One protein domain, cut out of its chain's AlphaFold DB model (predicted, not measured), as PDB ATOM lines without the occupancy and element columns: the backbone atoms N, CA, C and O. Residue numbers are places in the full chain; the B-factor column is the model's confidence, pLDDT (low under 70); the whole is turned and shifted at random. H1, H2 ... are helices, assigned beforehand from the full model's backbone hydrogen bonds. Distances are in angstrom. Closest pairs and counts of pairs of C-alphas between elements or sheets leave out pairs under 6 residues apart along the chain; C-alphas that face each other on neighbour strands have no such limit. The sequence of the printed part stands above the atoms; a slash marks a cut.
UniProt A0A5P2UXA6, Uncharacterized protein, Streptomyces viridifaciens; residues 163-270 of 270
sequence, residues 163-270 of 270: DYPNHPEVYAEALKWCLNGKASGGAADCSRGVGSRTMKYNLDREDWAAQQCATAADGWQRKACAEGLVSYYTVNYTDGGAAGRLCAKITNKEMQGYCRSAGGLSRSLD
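Overview. This is residues 163 to 270 of the 270 residues of an uncharacterized protein of Streptomyces viridifaciens (UniProt A0A5P2UXA6). Two long helices, H2 and H4, cross closely in the middle of a compact body; H1 packs on H2 at one end, and the hairpin of H5 and H6 packs crosswise on H4 at the other. H3 packs beside both H2 and H4, at shallow tilts of 25 and 27 degrees, and runs opposite ways to each. The printed part has 108 residues with six named helices, H1 to H6 in order along the chain, and no named strand; the class is all helix. It is compact, with a radius of gyration of the C-alphas of 12.9 A and spans of 37 by 29 by 23 A.

Along the chain. Start at Asp 163 and pass to C-alpha 170 at (-54.050, -54.685, 46.243), where H1 begins; it covers residues 170 to 181 and is 17.5 A long from first to last C-alpha. Next comes H2, residues 187 to 201, 21.2 A. H3, residues 206 to 214, is 12.6 A long. Find C-alpha 219 at (-38.843, -48.331, 56.570); from there H4, the longest helix, runs 26.1 A to residue 236. H5 is residues 242 to 249, 11.2 A, and H6 is residues 253 to 262, 14.2 A, ending at C-alpha 262 at (-31.710, -46.645, 44.524).

Arrangement. Look first at H3, the hub, which touches the five other helices. Its closest C-alphas to H2 are those of Ala 209 and Thr 198, 5.8 A apart, at a shallow tilt of 25 degrees, opposite ways. H3 and H4 form a hairpin at a shallow tilt of 27 degrees, with the closest C-alphas at Cys 213 and Arg 222, 5.5 A apart. H3 and H5 only just touch, with 3 pairs of C-alphas within 8 A, the closest being those of Asp 207 and Lys 249 at 5.7 A. H2 and H4 touch with 42 such pairs; the closest C-alphas, of Ser 196 and Gly 228, are 4.1 A apart, at a steep tilt of 42 degrees, the same way. H1 and H2 form a hairpin at a shallow tilt of 23 degrees, closest at the C-alphas of Gly 181 and Ala 187, 4.4 A. H6 touches H4 along residues 222 to 230 of H4 alone, closest at the C-alphas of Glu 227 and Ala 262, 5.2 A, at a steep tilt of 57 degrees. H5 and H6 form a hairpin at a shallow tilt of 4 degrees, closest at the C-alphas of Cys 247 and Gln 256, 5.6 A. H1 is apart from H5 and H6, and H2 is apart from both as well. Every O i to N i+4 pair is within hydrogen-bond range in H2, H3, H4, H5 and H6; in H1 it is 5 of 8.

Size, cuts and confidence. The two C-alphas farthest apart are those of Asp 163 and Asp 270, 40.4 A. The printed part has no cut, and the five links between the helices are tight. Check the B-factor column: the mean pLDDT of the printed part is 93.9, and residues 267 to 270, which end at the chain's last residue, are under 70.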
ATOM      1  N   ASP A 163     -57.293 -59.045  40.819       90.81
ATOM      2  CA  ASP A 163     -57.845 -58.056  39.877       90.81
ATOM      3  C   ASP A 163     -57.262 -56.639  40.080       90.81
ATOM      4  O   ASP A 163     -57.966 -55.630  40.188       90.81
ATOM      5  N   TYR A 164     -55.925 -56.564  40.125       92.06
ATOM      6  CA  TYR A 164     -55.195 -55.301  40.276       92.06
ATOM      7  C   TYR A 164     -55.631 -54.162  39.331       92.06
ATOM      8  O   TYR A 164     -55.486 -53.003  39.741       92.06
ATOM      9  N   PRO A 165     -56.135 -54.400  38.095       89.38
ATOM     10  CA  PRO A 165     -56.589 -53.316  37.230       89.38
ATOM     11  C   PRO A 165     -57.753 -52.514  37.821       89.38
ATOM     12  O   PRO A 165     -57.815 -51.304  37.582       89.38
ATOM     13  N   ASN A 166     -58.634 -53.164  38.590       91.69
ATOM     14  CA  ASN A 166     -59.841 -52.563  39.171       91.69
ATOM     15  C   ASN A 166     -59.731 -52.306  40.683       91.69
ATOM     16  O   ASN A 166     -60.533 -51.548  41.228       91.69
ATOM     17  N   HIS A 167     -58.719 -52.878  41.343       94.12
ATOM     18  CA  HIS A 167     -58.545 -52.846  42.796       94.12
ATOM     19  C   HIS A 167     -57.189 -52.244  43.203       94.12
ATOM     20  O   HIS A 167     -56.251 -52.971  43.515       94.12
ATOM     21  N   PRO A 168     -57.011 -50.910  43.199       90.81
ATOM     22  CA  PRO A 168     -55.719 -50.274  43.487       90.81
ATOM     23  C   PRO A 168     -55.159 -50.559  44.893       90.81
ATOM     24  O   PRO A 168     -53.951 -50.462  45.104       90.81
ATOM     25  N   GLU A 169     -56.000 -50.910  45.862       95.12
ATOM     26  CA  GLU A 169     -55.608 -51.297  47.219       95.12
ATOM     27  C   GLU A 169     -54.693 -52.530  47.255       95.12
ATOM     28  O   GLU A 169     -53.857 -52.649  48.157       95.12
ATOM     29  N   VAL A 170     -54.766 -53.401  46.243       97.44
ATOM     30  CA  VAL A 170     -54.050 -54.685  46.243       97.44
ATOM     31  C   VAL A 170     -52.536 -54.519  46.179       97.44
ATOM     32  O   VAL A 170     -51.809 -55.409  46.604       97.44
ATOM     33  N   TYR A 171     -52.018 -53.379  45.711       97.44
ATOM     34  CA  TYR A 171     -50.577 -53.110  45.759       97.44
ATOM     35  C   TYR A 171     -50.076 -52.945  47.200       97.44
ATOM     36  O   TYR A 171     -49.002 -53.438  47.548       97.44
ATOM     37  N   ALA A 172     -50.865 -52.295  48.061       96.75
ATOM     38  CA  ALA A 172     -50.561 -52.184  49.486       96.75
ATOM     39  C   ALA A 172     -50.746 -53.532  50.201       96.75
ATOM     40  O   ALA A 172     -49.976 -53.887  51.097       96.75
ATOM     41  N   GLU A 173     -51.746 -54.314  49.796       98.31
ATOM     42  CA  GLU A 173     -51.965 -55.663  50.324       98.31
ATOM     43  C   GLU A 173     -50.855 -56.636  49.906       98.31
ATOM     44  O   GLU A 173     -50.394 -57.416  50.739       98.31
ATOM     45  N   ALA A 174     -50.318 -56.509  48.690       98.50
ATOM     46  CA  ALA A 174     -49.180 -57.291  48.211       98.50
ATOM     47  C   ALA A 174     -47.927 -57.074  49.078       98.50
ATOM     48  O   ALA A 174     -47.191 -58.021  49.359       98.50
ATOM     49  N   LEU A 175     -47.699 -55.853  49.582       98.50
ATOM     50  CA  LEU A 175     -46.617 -55.583  50.539       98.50
ATOM     51  C   LEU A 175     -46.826 -56.347  51.852       98.50
ATOM     52  O   LEU A 175     -45.875 -56.911  52.395       98.50
ATOM     53  N   LYS A 176     -48.063 -56.427  52.354       98.19
ATOM     54  CA  LYS A 176     -48.380 -57.240  53.541       98.19
ATOM     55  C   LYS A 176     -48.199 -58.728  53.246       98.19
ATOM     56  O   LYS A 176     -47.618 -59.444  54.059       98.19
ATOM     57  N   TRP A 177     -48.634 -59.182  52.075       98.31
ATOM     58  CA  TRP A 177     -48.476 -60.562  51.620       98.31
ATOM     59  C   TRP A 177     -47.002 -60.982  51.538       98.31
ATOM     60  O   TRP A 177     -46.652 -62.070  51.995       98.31
ATOM     61  N   CYS A 178     -46.106 -60.095  51.096       98.50
ATOM     62  CA  CYS A 178     -44.663 -60.351  51.079       98.50
ATOM     63  C   CYS A 178     -44.047 -60.630  52.461       98.50
ATOM     64  O   CYS A 178     -42.967 -61.221  52.544       98.50
ATOM     65  N   LEU A 179     -44.713 -60.260  53.562       97.75
ATOM     66  CA  LEU A 179     -44.226 -60.555  54.914       97.75
ATOM     67  C   LEU A 179     -44.260 -62.058  55.237       97.75
ATOM     68  O   LEU A 179     -43.522 -62.488  56.125       97.75
ATOM     69  N   ASN A 180     -45.014 -62.870  54.482       97.44
ATOM     70  CA  ASN A 180     -44.953 -64.336  54.570       97.44
ATOM     71  C   ASN A 180     -43.545 -64.881  54.249       97.44
ATOM     72  O   ASN A 180     -43.179 -65.960  54.704       97.44
ATOM     73  N   GLY A 181     -42.715 -64.111  53.537       95.62
ATOM     74  CA  GLY A 181     -41.339 -64.474  53.192       95.62
ATOM     75  C   GLY A 181     -40.303 -64.108  54.256       95.62
ATOM     76  O   GLY A 181     -39.110 -64.248  54.005       95.62
ATOM     77  N   LYS A 182     -40.698 -63.592  55.433       92.38
ATOM     78  CA  LYS A 182     -39.729 -63.155  56.461       92.38
ATOM     79  C   LYS A 182     -38.851 -64.305  56.955       92.38
ATOM     80  O   LYS A 182     -37.645 -64.126  57.072       92.38
ATOM     81  N   ALA A 183     -39.439 -65.475  57.207       90.00
ATOM     82  CA  ALA A 183     -38.716 -66.630  57.745       90.00
ATOM     83  C   ALA A 183     -37.644 -67.176  56.784       90.00
ATOM     84  O   ALA A 183     -36.622 -67.682  57.236       90.00
ATOM     85  N   SER A 184     -37.856 -67.044  55.471       88.94
ATOM     86  CA  SER A 184     -36.904 -67.458  54.432       88.94
ATOM     87  C   SER A 184     -35.948 -66.344  53.992       88.94
ATOM     88  O   SER A 184     -35.113 -66.574  53.125       88.94
ATOM     89  N   GLY A 185     -36.085 -65.123  54.525       92.38
ATOM     90  CA  GLY A 185     -35.360 -63.936  54.053       92.38
ATOM     91  C   GLY A 185     -35.899 -63.324  52.749       92.38
ATOM     92  O   GLY A 185     -35.421 -62.276  52.324       92.38
ATOM     93  N   GLY A 186     -36.932 -63.913  52.138       97.00
ATOM     94  CA  GLY A 186     -37.500 -63.484  50.854       97.00
ATOM     95  C   GLY A 186     -38.348 -62.208  50.894       97.00
ATOM     96  O   GLY A 186     -38.699 -61.670  49.846       97.00
ATOM     97  N   ALA A 187     -38.690 -61.693  52.081       98.00
ATOM     98  CA  ALA A 187     -39.596 -60.548  52.215       98.00
ATOM     99  C   ALA A 187     -39.074 -59.266  51.538       98.00
ATOM    100  O   ALA A 187     -39.864 -58.503  50.979       98.00
ATOM    101  N   ALA A 188     -37.757 -59.032  51.561       98.12
ATOM    102  CA  ALA A 188     -37.133 -57.888  50.898       98.12
ATOM    103  C   ALA A 188     -37.244 -57.988  49.372       98.12
ATOM    104  O   ALA A 188     -37.741 -57.059  48.736       98.12
ATOM    105  N   ASP A 189     -36.878 -59.136  48.800       98.56
ATOM    106  CA  ASP A 189     -36.973 -59.368  47.358       98.56
ATOM    107  C   ASP A 189     -38.412 -59.354  46.856       98.56
ATOM    108  O   ASP A 189     -38.688 -58.732  45.834       98.56
ATOM    109  N   CYS A 190     -39.345 -59.935  47.611       98.81
ATOM    110  CA  CYS A 190     -40.769 -59.851  47.303       98.81
ATOM    111  C   CYS A 190     -41.260 -58.403  47.314       98.81
ATOM    112  O   CYS A 190     -41.934 -57.969  46.386       98.81
ATOM    113  N   SER A 191     -40.868 -57.607  48.312       98.75
ATOM    114  CA  SER A 191     -41.296 -56.203  48.410       98.75
ATOM    115  C   SER A 191     -40.699 -55.333  47.298       98.75
ATOM    116  O   SER A 191     -41.389 -54.476  46.744       98.75
ATOM    117  N   ARG A 192     -39.443 -55.591  46.910       98.75
ATOM    118  CA  ARG A 192     -38.824 -55.039  45.695       98.75
ATOM    119  C   ARG A 192     -39.588 -55.472  44.444       98.75
ATOM    120  O   ARG A 192     -39.822 -54.671  43.541       98.75
ATOM    121  N   GLY A 193     -40.048 -56.717  44.428       98.56
ATOM    122  CA  GLY A 193     -40.939 -57.264  43.421       98.56
ATOM    123  C   GLY A 193     -42.236 -56.475  43.280       98.56
ATOM    124  O   GLY A 193     -42.575 -56.080  42.165       98.56
ATOM    125  N   VAL A 194     -42.911 -56.178  44.398       98.69
ATOM    126  CA  VAL A 194     -44.149 -55.381  44.425       98.69
ATOM    127  C   VAL A 194     -43.909 -54.018  43.797       98.69
ATOM    128  O   VAL A 194     -44.599 -53.675  42.846       98.69
ATOM    129  N   GLY A 195     -42.884 -53.284  44.243       98.50
ATOM    130  CA  GLY A 195     -42.552 -51.978  43.665       98.50
ATOM    131  C   GLY A 195     -42.328 -52.036  42.154       98.50
ATOM    132  O   GLY A 195     -42.873 -51.226  41.407       98.50
ATOM    133  N   SER A 196     -41.605 -53.049  41.674       97.75
ATOM    134  CA  SER A 196     -41.401 -53.240  40.235       97.75
ATOM    135  C   SER A 196     -42.713 -53.439  39.468       97.75
ATOM    136  O   SER A 196     -42.855 -52.871  38.386       97.75
ATOM    137  N   ARG A 197     -43.693 -54.173  40.014       96.06
ATOM    138  CA  ARG A 197     -44.986 -54.420  39.341       96.06
ATOM    139  C   ARG A 197     -45.906 -53.216  39.451       96.06
ATOM    140  O   ARG A 197     -46.559 -52.863  38.475       96.06
ATOM    141  N   THR A 198     -45.901 -52.531  40.594       97.19
ATOM    142  CA  THR A 198     -46.600 -51.253  40.757       97.19
ATOM    143  C   THR A 198     -46.171 -50.278  39.669       97.19
ATOM    144  O   THR A 198     -47.032 -49.697  39.009       97.19
ATOM    145  N   MET A 199     -44.863 -50.150  39.419       95.81
ATOM    146  CA  MET A 199     -44.354 -49.301  38.343       95.81
ATOM    147  C   MET A 199     -44.687 -49.851  36.950       95.81
ATOM    148  O   MET A 199     -45.133 -49.084  36.102       95.81
ATOM    149  N   LYS A 200     -44.541 -51.166  36.716       91.81
ATOM    150  CA  LYS A 200     -44.886 -51.818  35.436       91.81
ATOM    151  C   LYS A 200     -46.276 -51.452  34.943       91.81
ATOM    152  O   LYS A 200     -46.437 -51.030  33.801       91.81
ATOM    153  N   TYR A 201     -47.268 -51.570  35.815       91.31
ATOM    154  CA  TYR A 201     -48.671 -51.392  35.445       91.31
ATOM    155  C   TYR A 201     -49.146 -49.930  35.498       91.31
ATOM    156  O   TYR A 201     -50.270 -49.633  35.082       91.31
ATOM    157  N   ASN A 202     -48.301 -49.010  35.988       93.12
ATOM    158  CA  ASN A 202     -48.648 -47.608  36.250       93.12
ATOM    159  C   ASN A 202     -47.502 -46.639  35.886       93.12
ATOM    160  O   ASN A 202     -47.221 -45.697  36.626       93.12
ATOM    161  N   LEU A 203     -46.838 -46.869  34.745       91.25
ATOM    162  CA  LEU A 203     -45.701 -46.064  34.255       91.25
ATOM    163  C   LEU A 203     -45.996 -44.557  34.116       91.25
ATOM    164  O   LEU A 203     -45.070 -43.755  34.105       91.25
ATOM    165  N   ASP A 204     -47.267 -44.182  33.987       91.75
ATOM    166  CA  ASP A 204     -47.779 -42.814  33.861       91.75
ATOM    167  C   ASP A 204     -48.307 -42.228  35.184       91.75
ATOM    168  O   ASP A 204     -48.916 -41.157  35.198       91.75
ATOM    169  N   ARG A 205     -48.115 -42.939  36.302       95.69
ATOM    170  CA  ARG A 205     -48.560 -42.531  37.641       95.69
ATOM    171  C   ARG A 205     -47.431 -42.685  38.660       95.69
ATOM    172  O   ARG A 205     -47.595 -43.328  39.698       95.69
ATOM    173  N   GLU A 206     -46.280 -42.084  38.378       97.31
ATOM    174  CA  GLU A 206     -45.033 -42.282  39.124       97.31
ATOM    175  C   GLU A 206     -45.158 -41.936  40.615       97.31
ATOM    176  O   GLU A 206     -44.739 -42.711  41.476       97.31
ATOM    177  N   ASP A 207     -45.774 -40.791  40.930       98.31
ATOM    178  CA  ASP A 207     -45.997 -40.375  42.319       98.31
ATOM    179  C   ASP A 207     -46.959 -41.321  43.042       98.31
ATOM    180  O   ASP A 207     -46.698 -41.753  44.162       98.31
ATOM    181  N   TRP A 208     -48.047 -41.712  42.378       97.94
ATOM    182  CA  TRP A 208     -49.016 -42.647  42.944       97.94
ATOM    183  C   TRP A 208     -48.391 -44.022  43.219       97.94
ATOM    184  O   TRP A 208     -48.673 -44.623  44.256       97.94
ATOM    185  N   ALA A 209     -47.503 -44.503  42.343       97.88
ATOM    186  CA  ALA A 209     -46.774 -45.750  42.552       97.88
ATOM    187  C   ALA A 209     -45.868 -45.666  43.795       97.88
ATOM    188  O   ALA A 209     -45.831 -46.591  44.611       97.88
ATOM    189  N   ALA A 210     -45.205 -44.524  44.002       98.38
ATOM    190  CA  ALA A 210     -44.442 -44.256  45.220       98.38
ATOM    191  C   ALA A 210     -45.326 -44.162  46.472       98.38
ATOM    192  O   ALA A 210     -44.929 -44.648  47.534       98.38
ATOM    193  N   GLN A 211     -46.536 -43.607  46.360       98.25
ATOM    194  CA  GLN A 211     -47.516 -43.594  47.451       98.25
ATOM    195  C   GLN A 211     -47.949 -45.012  47.848       98.25
ATOM    196  O   GLN A 211     -48.104 -45.265  49.039       98.25
ATOM    197  N   GLN A 212     -48.063 -45.958  46.904       98.19
ATOM    198  CA  GLN A 212     -48.357 -47.359  47.243       98.19
ATOM    199  C   GLN A 212     -47.234 -47.969  48.082       98.19
ATOM    200  O   GLN A 212     -47.496 -48.572  49.121       98.19
ATOM    201  N   CYS A 213     -45.974 -47.746  47.701       98.44
ATOM    202  CA  CYS A 213     -44.831 -48.174  48.509       98.44
ATOM    203  C   CYS A 213     -44.809 -47.524  49.903       98.44
ATOM    204  O   CYS A 213     -44.424 -48.181  50.868       98.44
ATOM    205  N   ALA A 214     -45.250 -46.266  50.030       98.31
ATOM    206  CA  ALA A 214     -45.304 -45.551  51.306       98.31
ATOM    207  C   ALA A 214     -46.290 -46.162  52.320       98.31
ATOM    208  O   ALA A 214     -46.193 -45.866  53.508       98.31
ATOM    209  N   THR A 215     -47.217 -47.021  51.877       97.94
ATOM    210  CA  THR A 215     -48.183 -47.696  52.761       97.94
ATOM    211  C   THR A 215     -47.555 -48.770  53.653       97.94
ATOM    212  O   THR A 215     -48.158 -49.159  54.656       97.94
ATOM    213  N   ALA A 216     -46.348 -49.254  53.329       97.62
ATOM    214  CA  ALA A 216     -45.649 -50.217  54.170       97.62
ATOM    215  C   ALA A 216     -45.285 -49.602  55.529       97.62
ATOM    216  O   ALA A 216     -44.729 -48.504  55.602       97.62
ATOM    217  N   ALA A 217     -45.548 -50.340  56.611       94.12
ATOM    218  CA  ALA A 217     -45.303 -49.879  57.978       94.12
ATOM    219  C   ALA A 217     -43.804 -49.717  58.291       94.12
ATOM    220  O   ALA A 217     -43.397 -48.759  58.951       94.12
ATOM    221  N   ASP A 218     -42.972 -50.617  57.764       96.69
ATOM    222  CA  ASP A 218     -41.542 -50.656  58.047       96.69
ATOM    223  C   ASP A 218     -40.710 -49.888  57.003       96.69
ATOM    224  O   ASP A 218     -40.873 -50.067  55.794       96.69
ATOM    225  N   GLY A 219     -39.727 -49.102  57.460       97.88
ATOM    226  CA  GLY A 219     -38.843 -48.331  56.570       97.88
ATOM    227  C   GLY A 219     -37.991 -49.195  55.631       97.88
ATOM    228  O   GLY A 219     -37.766 -48.823  54.481       97.88
ATOM    229  N   TRP A 220     -37.570 -50.389  56.071       97.62
ATOM    230  CA  TRP A 220     -36.837 -51.327  55.206       97.62
ATOM    231  C   TRP A 220     -37.696 -51.793  54.022       97.62
ATOM    232  O   TRP A 220     -37.185 -51.942  52.913       97.62
ATOM    233  N   GLN A 221     -39.003 -51.978  54.239       98.50
ATOM    234  CA  GLN A 221     -39.928 -52.438  53.210       98.50
ATOM    235  C   GLN A 221     -40.267 -51.312  52.232       98.50
ATOM    236  O   GLN A 221     -40.256 -51.535  51.021       98.50
ATOM    237  N   ARG A 222     -40.483 -50.090  52.743       98.62
ATOM    238  CA  ARG A 222     -40.622 -48.881  51.914       98.62
ATOM    239  C   ARG A 222     -39.414 -48.699  50.996       98.62
ATOM    240  O   ARG A 222     -39.584 -48.482  49.797       98.62
ATOM    241  N   LYS A 223     -38.200 -48.869  51.535       98.56
ATOM    242  CA  LYS A 223     -36.954 -48.818  50.760       98.56
ATOM    243  C   LYS A 223     -36.898 -49.901  49.677       98.56
ATOM    244  O   LYS A 223     -36.674 -49.561  48.521       98.56
ATOM    245  N   ALA A 224     -37.148 -51.165  50.022       98.69
ATOM    246  CA  ALA A 224     -37.141 -52.264  49.052       98.69
ATOM    247  C   ALA A 224     -38.160 -52.031  47.920       98.69
ATOM    248  O   ALA A 224     -37.834 -52.172  46.745       98.69
ATOM    249  N   CYS A 225     -39.377 -51.592  48.253       98.75
ATOM    250  CA  CYS A 225     -40.392 -51.245  47.259       98.75
ATOM    251  C   CYS A 225     -39.928 -50.094  46.347       98.75
ATOM    252  O   CYS A 225     -40.061 -50.189  45.128       98.75
ATOM    253  N   ALA A 226     -39.294 -49.049  46.895       98.62
ATOM    254  CA  ALA A 226     -38.721 -47.957  46.101       98.62
ATOM    255  C   ALA A 226     -37.626 -48.429  45.128       98.62
ATOM    256  O   ALA A 226     -37.596 -47.986  43.981       98.62
ATOM    257  N   GLU A 227     -36.754 -49.344  45.559       98.56
ATOM    258  CA  GLU A 227     -35.752 -49.979  44.689       98.56
ATOM    259  C   GLU A 227     -36.422 -50.716  43.523       98.56
ATOM    260  O   GLU A 227     -35.958 -50.638  42.387       98.56
ATOM    261  N   GLY A 228     -37.563 -51.361  43.780       98.44
ATOM    262  CA  GLY A 228     -38.410 -51.972  42.759       98.44
ATOM    263  C   GLY A 228     -38.948 -50.978  41.730       98.44
ATOM    264  O   GLY A 228     -38.859 -51.240  40.529       98.44
ATOM    265  N   LEU A 229     -39.469 -49.831  42.187       98.38
ATOM    266  CA  LEU A 229     -39.971 -48.767  41.303       98.38
ATOM    267  C   LEU A 229     -38.878 -48.308  40.332       98.38
ATOM    268  O   LEU A 229     -39.102 -48.266  39.123       98.38
ATOM    269  N   VAL A 230     -37.690 -48.002  40.867       97.62
ATOM    270  CA  VAL A 230     -36.537 -47.563  40.068       97.62
ATOM    271  C   VAL A 230     -36.113 -48.660  39.104       97.62
ATOM    272  O   VAL A 230     -35.990 -48.389  37.913       97.62
ATOM    273  N   SER A 231     -35.970 -49.894  39.597       94.69
ATOM    274  CA  SER A 231     -35.543 -51.044  38.799       94.69
ATOM    275  C   SER A 231     -36.397 -51.237  37.549       94.69
ATOM    276  O   SER A 231     -35.838 -51.464  36.480       94.69
ATOM    277  N   TYR A 232     -37.728 -51.159  37.652       93.88
ATOM    278  CA  TYR A 232     -38.578 -51.327  36.472       93.88
ATOM    279  C   TYR A 232     -38.544 -50.096  35.563       93.88
ATOM    280  O   TYR A 232     -38.432 -50.222  34.344       93.88
ATOM    281  N   TYR A 233     -38.603 -48.893  36.141       93.75
ATOM    282  CA  TYR A 233     -38.639 -47.659  35.358       93.75
ATOM    283  C   TYR A 233     -37.394 -47.493  34.479       93.75
ATOM    284  O   TYR A 233     -37.518 -47.098  33.324       93.75
ATOM    285  N   THR A 234     -36.206 -47.842  34.985       91.12
ATOM    286  CA  THR A 234     -34.947 -47.765  34.221       91.12
ATOM    287  C   THR A 234     -34.775 -48.891  33.203       91.12
ATOM    288  O   THR A 234     -34.008 -48.743  32.261       91.12
ATOM    289  N   VAL A 235     -35.480 -50.015  33.370       84.50
ATOM    290  CA  VAL A 235     -35.553 -51.063  32.336       84.50
ATOM    291  C   VAL A 235     -36.482 -50.627  31.201       84.50
ATOM    292  O   VAL A 235     -36.214 -50.908  30.039       84.50
ATOM    293  N   ASN A 236     -37.561 -49.906  31.514       85.31
ATOM    294  CA  ASN A 236     -38.476 -49.388  30.498       85.31
ATOM    295  C   ASN A 236     -37.917 -48.161  29.757       85.31
ATOM    296  O   ASN A 236     -38.094 -48.033  28.546       85.31
ATOM    297  N   TYR A 237     -37.254 -47.256  30.481       87.38
ATOM    298  CA  TYR A 237     -36.593 -46.067  29.949       87.38
ATOM    299  C   TYR A 237     -35.083 -46.199  30.150       87.38
ATOM    300  O   TYR A 237     -34.572 -45.924  31.232       87.38
ATOM    301  N   THR A 238     -34.371 -46.618  29.105       81.94
ATOM    302  CA  THR A 238     -32.954 -47.014  29.184       81.94
ATOM    303  C   THR A 238     -31.962 -45.847  29.108       81.94
ATOM    304  O   THR A 238     -30.749 -46.053  29.136       81.94
ATOM    305  N   ASP A 239     -32.439 -44.602  29.024       86.19
ATOM    306  CA  ASP A 239     -31.567 -43.433  29.021       86.19
ATOM    307  C   ASP A 239     -31.025 -43.112  30.427       86.19
ATOM    308  O   ASP A 239     -31.700 -43.297  31.442       86.19
ATOM    309  N   GLY A 240     -29.813 -42.550  30.499       85.69
ATOM    310  CA  GLY A 240     -29.133 -42.273  31.773       85.69
ATOM    311  C   GLY A 240     -29.854 -41.286  32.707       85.69
ATOM    312  O   GLY A 240     -29.505 -41.195  33.881       85.69
ATOM    313  N   GLY A 241     -30.864 -40.553  32.225       92.88
ATOM    314  CA  GLY A 241     -31.665 -39.627  33.025       92.88
ATOM    315  C   GLY A 241     -32.923 -40.245  33.643       92.88
ATOM    316  O   GLY A 241     -33.612 -39.562  34.406       92.88
ATOM    317  N   ALA A 242     -33.250 -41.504  33.336       93.00
ATOM    318  CA  ALA A 242     -34.527 -42.115  33.695       93.00
ATOM    319  C   ALA A 242     -34.803 -42.120  35.206       93.00
ATOM    320  O   ALA A 242     -35.848 -41.632  35.635       93.00
ATOM    321  N   ALA A 243     -33.851 -42.582  36.025       95.12
ATOM    322  CA  ALA A 243     -34.006 -42.594  37.483       95.12
ATOM    323  C   ALA A 243     -34.217 -41.179  38.052       95.12
ATOM    324  O   ALA A 243     -35.077 -40.967  38.906       95.12
ATOM    325  N   GLY A 244     -33.483 -40.187  37.536       95.88
ATOM    326  CA  GLY A 244     -33.631 -38.789  37.940       95.88
ATOM    327  C   GLY A 244     -35.021 -38.238  37.634       95.88
ATOM    328  O   GLY A 244     -35.632 -37.610  38.502       95.88
ATOM    329  N   ARG A 245     -35.551 -38.528  36.437       95.81
ATOM    330  CA  ARG A 245     -36.915 -38.143  36.048       95.81
ATOM    331  C   ARG A 245     -37.963 -38.787  36.944       95.81
ATOM    332  O   ARG A 245     -38.827 -38.065  37.429       95.81
ATOM    333  N   LEU A 246     -37.856 -40.092  37.207       97.00
ATOM    334  CA  LEU A 246     -38.764 -40.791  38.118       97.00
ATOM    335  C   LEU A 246     -38.760 -40.131  39.501       97.00
ATOM    336  O   LEU A 246     -39.799 -39.699  39.994       97.00
ATOM    337  N   CYS A 247     -37.588 -39.999  40.126       97.56
ATOM    338  CA  CYS A 247     -37.516 -39.518  41.504       97.56
ATOM    339  C   CYS A 247     -37.929 -38.045  41.658       97.56
ATOM    340  O   CYS A 247     -38.357 -37.639  42.741       97.56
ATOM    341  N   ALA A 248     -37.821 -37.236  40.598       97.19
ATOM    342  CA  ALA A 248     -38.303 -35.856  40.588       97.19
ATOM    343  C   ALA A 248     -39.841 -35.751  40.606       97.19
ATOM    344  O   ALA A 248     -40.368 -34.720  41.015       97.19
ATOM    345  N   LYS A 249     -40.560 -36.803  40.191       97.69
ATOM    346  CA  LYS A 249     -42.030 -36.855  40.221       97.69
ATOM    347  C   LYS A 249     -42.597 -37.243  41.588       97.69
ATOM    348  O   LYS A 249     -43.770 -36.994  41.830       97.69
ATOM    349  N   ILE A 250     -41.783 -37.822  42.474       98.12
ATOM    350  CA  ILE A 250     -42.224 -38.313  43.785       98.12
ATOM    351  C   ILE A 250     -42.325 -37.158  44.791       98.12
ATOM    352  O   ILE A 250     -41.341 -36.473  45.075       98.12
ATOM    353  N   THR A 251     -43.509 -36.974  45.368       97.81
ATOM    354  CA  THR A 251     -43.855 -35.901  46.311       97.81
ATOM    355  C   THR A 251     -43.564 -36.278  47.763       97.81
ATOM    356  O   THR A 251     -43.099 -35.439  48.540       97.81
ATOM    357  N   ASN A 252     -43.768 -37.546  48.138       97.75
ATOM    358  CA  ASN A 252     -43.418 -38.053  49.465       97.75
ATOM    359  C   ASN A 252     -41.888 -38.028  49.656       97.75
ATOM    360  O   ASN A 252     -41.151 -38.706  48.941       97.75
ATOM    361  N   LYS A 253     -41.406 -37.264  50.644       97.62
ATOM    362  CA  LYS A 253     -39.970 -37.005  50.841       97.62
ATOM    363  C   LYS A 253     -39.155 -38.225  51.255       97.62
ATOM    364  O   LYS A 253     -38.018 -38.363  50.810       97.62
ATOM    365  N   GLU A 254     -39.724 -39.119  52.057       97.50
ATOM    366  CA  GLU A 254     -39.055 -40.368  52.430       97.50
ATOM    367  C   GLU A 254     -38.880 -41.259  51.193       97.50
ATOM    368  O   GLU A 254     -37.769 -41.697  50.883       97.50
ATOM    369  N   MET A 255     -39.954 -41.439  50.422       98.44
ATOM    370  CA  MET A 255     -39.931 -42.241  49.198       98.44
ATOM    371  C   MET A 255     -39.034 -41.638  48.116       98.44
ATOM    372  O   MET A 255     -38.309 -42.371  47.447       98.44
ATOM    373  N   GLN A 256     -39.021 -40.310  47.973       98.06
ATOM    374  CA  GLN A 256     -38.096 -39.602  47.089       98.06
ATOM    375  C   GLN A 256     -36.640 -39.874  47.495       98.06
ATOM    376  O   GLN A 256     -35.811 -40.161  46.632       98.06
ATOM    377  N   GLY A 257     -36.330 -39.853  48.794       97.75
ATOM    378  CA  GLY A 257     -35.003 -40.193  49.309       97.75
ATOM    379  C   GLY A 257     -34.585 -41.630  48.982       97.75
ATOM    380  O   GLY A 257     -33.468 -41.854  48.509       97.75
ATOM    381  N   TYR A 258     -35.483 -42.604  49.168       98.12
ATOM    382  CA  TYR A 258     -35.216 -43.999  48.801       98.12
ATOM    383  C   TYR A 258     -35.058 -44.194  47.293       98.12
ATOM    384  O   TYR A 258     -34.104 -44.844  46.874       98.12
ATOM    385  N   CYS A 259     -35.913 -43.571  46.478       97.81
ATOM    386  CA  CYS A 259     -35.796 -43.586  45.019       97.81
ATOM    387  C   CYS A 259     -34.429 -43.061  44.562       97.81
ATOM    388  O   CYS A 259     -33.728 -43.717  43.797       97.81
ATOM    389  N   ARG A 260     -34.005 -41.897  45.078       97.12
ATOM    390  CA  ARG A 260     -32.717 -41.287  44.712       97.12
ATOM    391  C   ARG A 260     -31.543 -42.169  45.124       97.12
ATOM    392  O   ARG A 260     -30.634 -42.367  44.325       97.12
ATOM    393  N   SER A 261     -31.604 -42.764  46.317       96.12
ATOM    394  CA  SER A 261     -30.595 -43.726  46.767       96.12
ATOM    395  C   SER A 261     -30.521 -44.960  45.867       96.12
ATOM    396  O   SER A 261     -29.420 -45.419  45.583       96.12
ATOM    397  N   ALA A 262     -31.662 -45.495  45.425       94.56
ATOM    398  CA  ALA A 262     -31.710 -46.645  44.524       94.56
ATOM    399  C   ALA A 262     -31.181 -46.305  43.119       94.56
ATOM    400  O   ALA A 262     -30.526 -47.130  42.492       94.56
ATOM    401  N   GLY A 263     -31.409 -45.076  42.649       90.81
ATOM    402  CA  GLY A 263     -30.900 -44.571  41.371       90.81
ATOM    403  C   GLY A 263     -29.444 -44.088  41.388       90.81
ATOM    404  O   GLY A 263     -28.991 -43.556  40.379       90.81
ATOM    405  N   GLY A 264     -28.722 -44.201  42.511       89.88
ATOM    406  CA  GLY A 264     -27.344 -43.699  42.632       89.88
ATOM    407  C   GLY A 264     -27.220 -42.168  42.596       89.88
ATOM    408  O   GLY A 264     -26.176 -41.640  42.222       89.88
ATOM    409  N   LEU A 265     -28.281 -41.444  42.961       84.25
ATOM    410  CA  LEU A 265     -28.360 -39.980  42.946       84.25
ATOM    411  C   LEU A 265     -28.111 -39.390  44.348       84.25
ATOM    412  O   LEU A 265     -28.292 -40.069  45.361       84.25
ATOM    413  N   SER A 266     -27.763 -38.094  44.423       72.25
ATOM    414  CA  SER A 266     -27.737 -37.346  45.698       72.25
ATOM    415  C   SER A 266     -29.075 -37.485  46.430       72.25
ATOM    416  O   SER A 266     -30.114 -37.526  45.784       72.25
ATOM    417  N   ARG A 267     -29.099 -37.533  47.767       69.19
ATOM    418  CA  ARG A 267     -30.361 -37.665  48.527       69.19
ATOM    419  C   ARG A 267     -31.235 -36.406  48.473       69.19
ATOM    420  O   ARG A 267     -32.452 -36.533  48.585       69.19
ATOM    421  N   SER A 268     -30.641 -35.233  48.261       60.88
ATOM    422  CA  SER A 268     -31.331 -33.960  48.015       60.88
ATOM    423  C   SER A 268     -31.381 -33.646  46.521       60.88
ATOM    424  O   SER A 268     -30.570 -34.154  45.741       60.88
ATOM    425  N   LEU A 269     -32.368 -32.843  46.119       59.56
ATOM    426  CA  LEU A 269     -32.360 -32.147  44.825       59.56
ATOM    427  C   LEU A 269     -31.544 -30.843  44.874       59.56
ATOM    428  O   LEU A 269     -31.279 -30.284  43.813       59.56
ATOM    429  N   ASP A 270     -31.168 -30.413  46.082       49.59
ATOM    430  CA  ASP A 270     -30.245 -29.309  46.362       49.59
ATOM    431  C   ASP A 270     -28.795 -29.698  46.057       49.59
ATOM    432  O   ASP A 270     -28.434 -30.865  46.377       49.59
TER     433      ASP A 270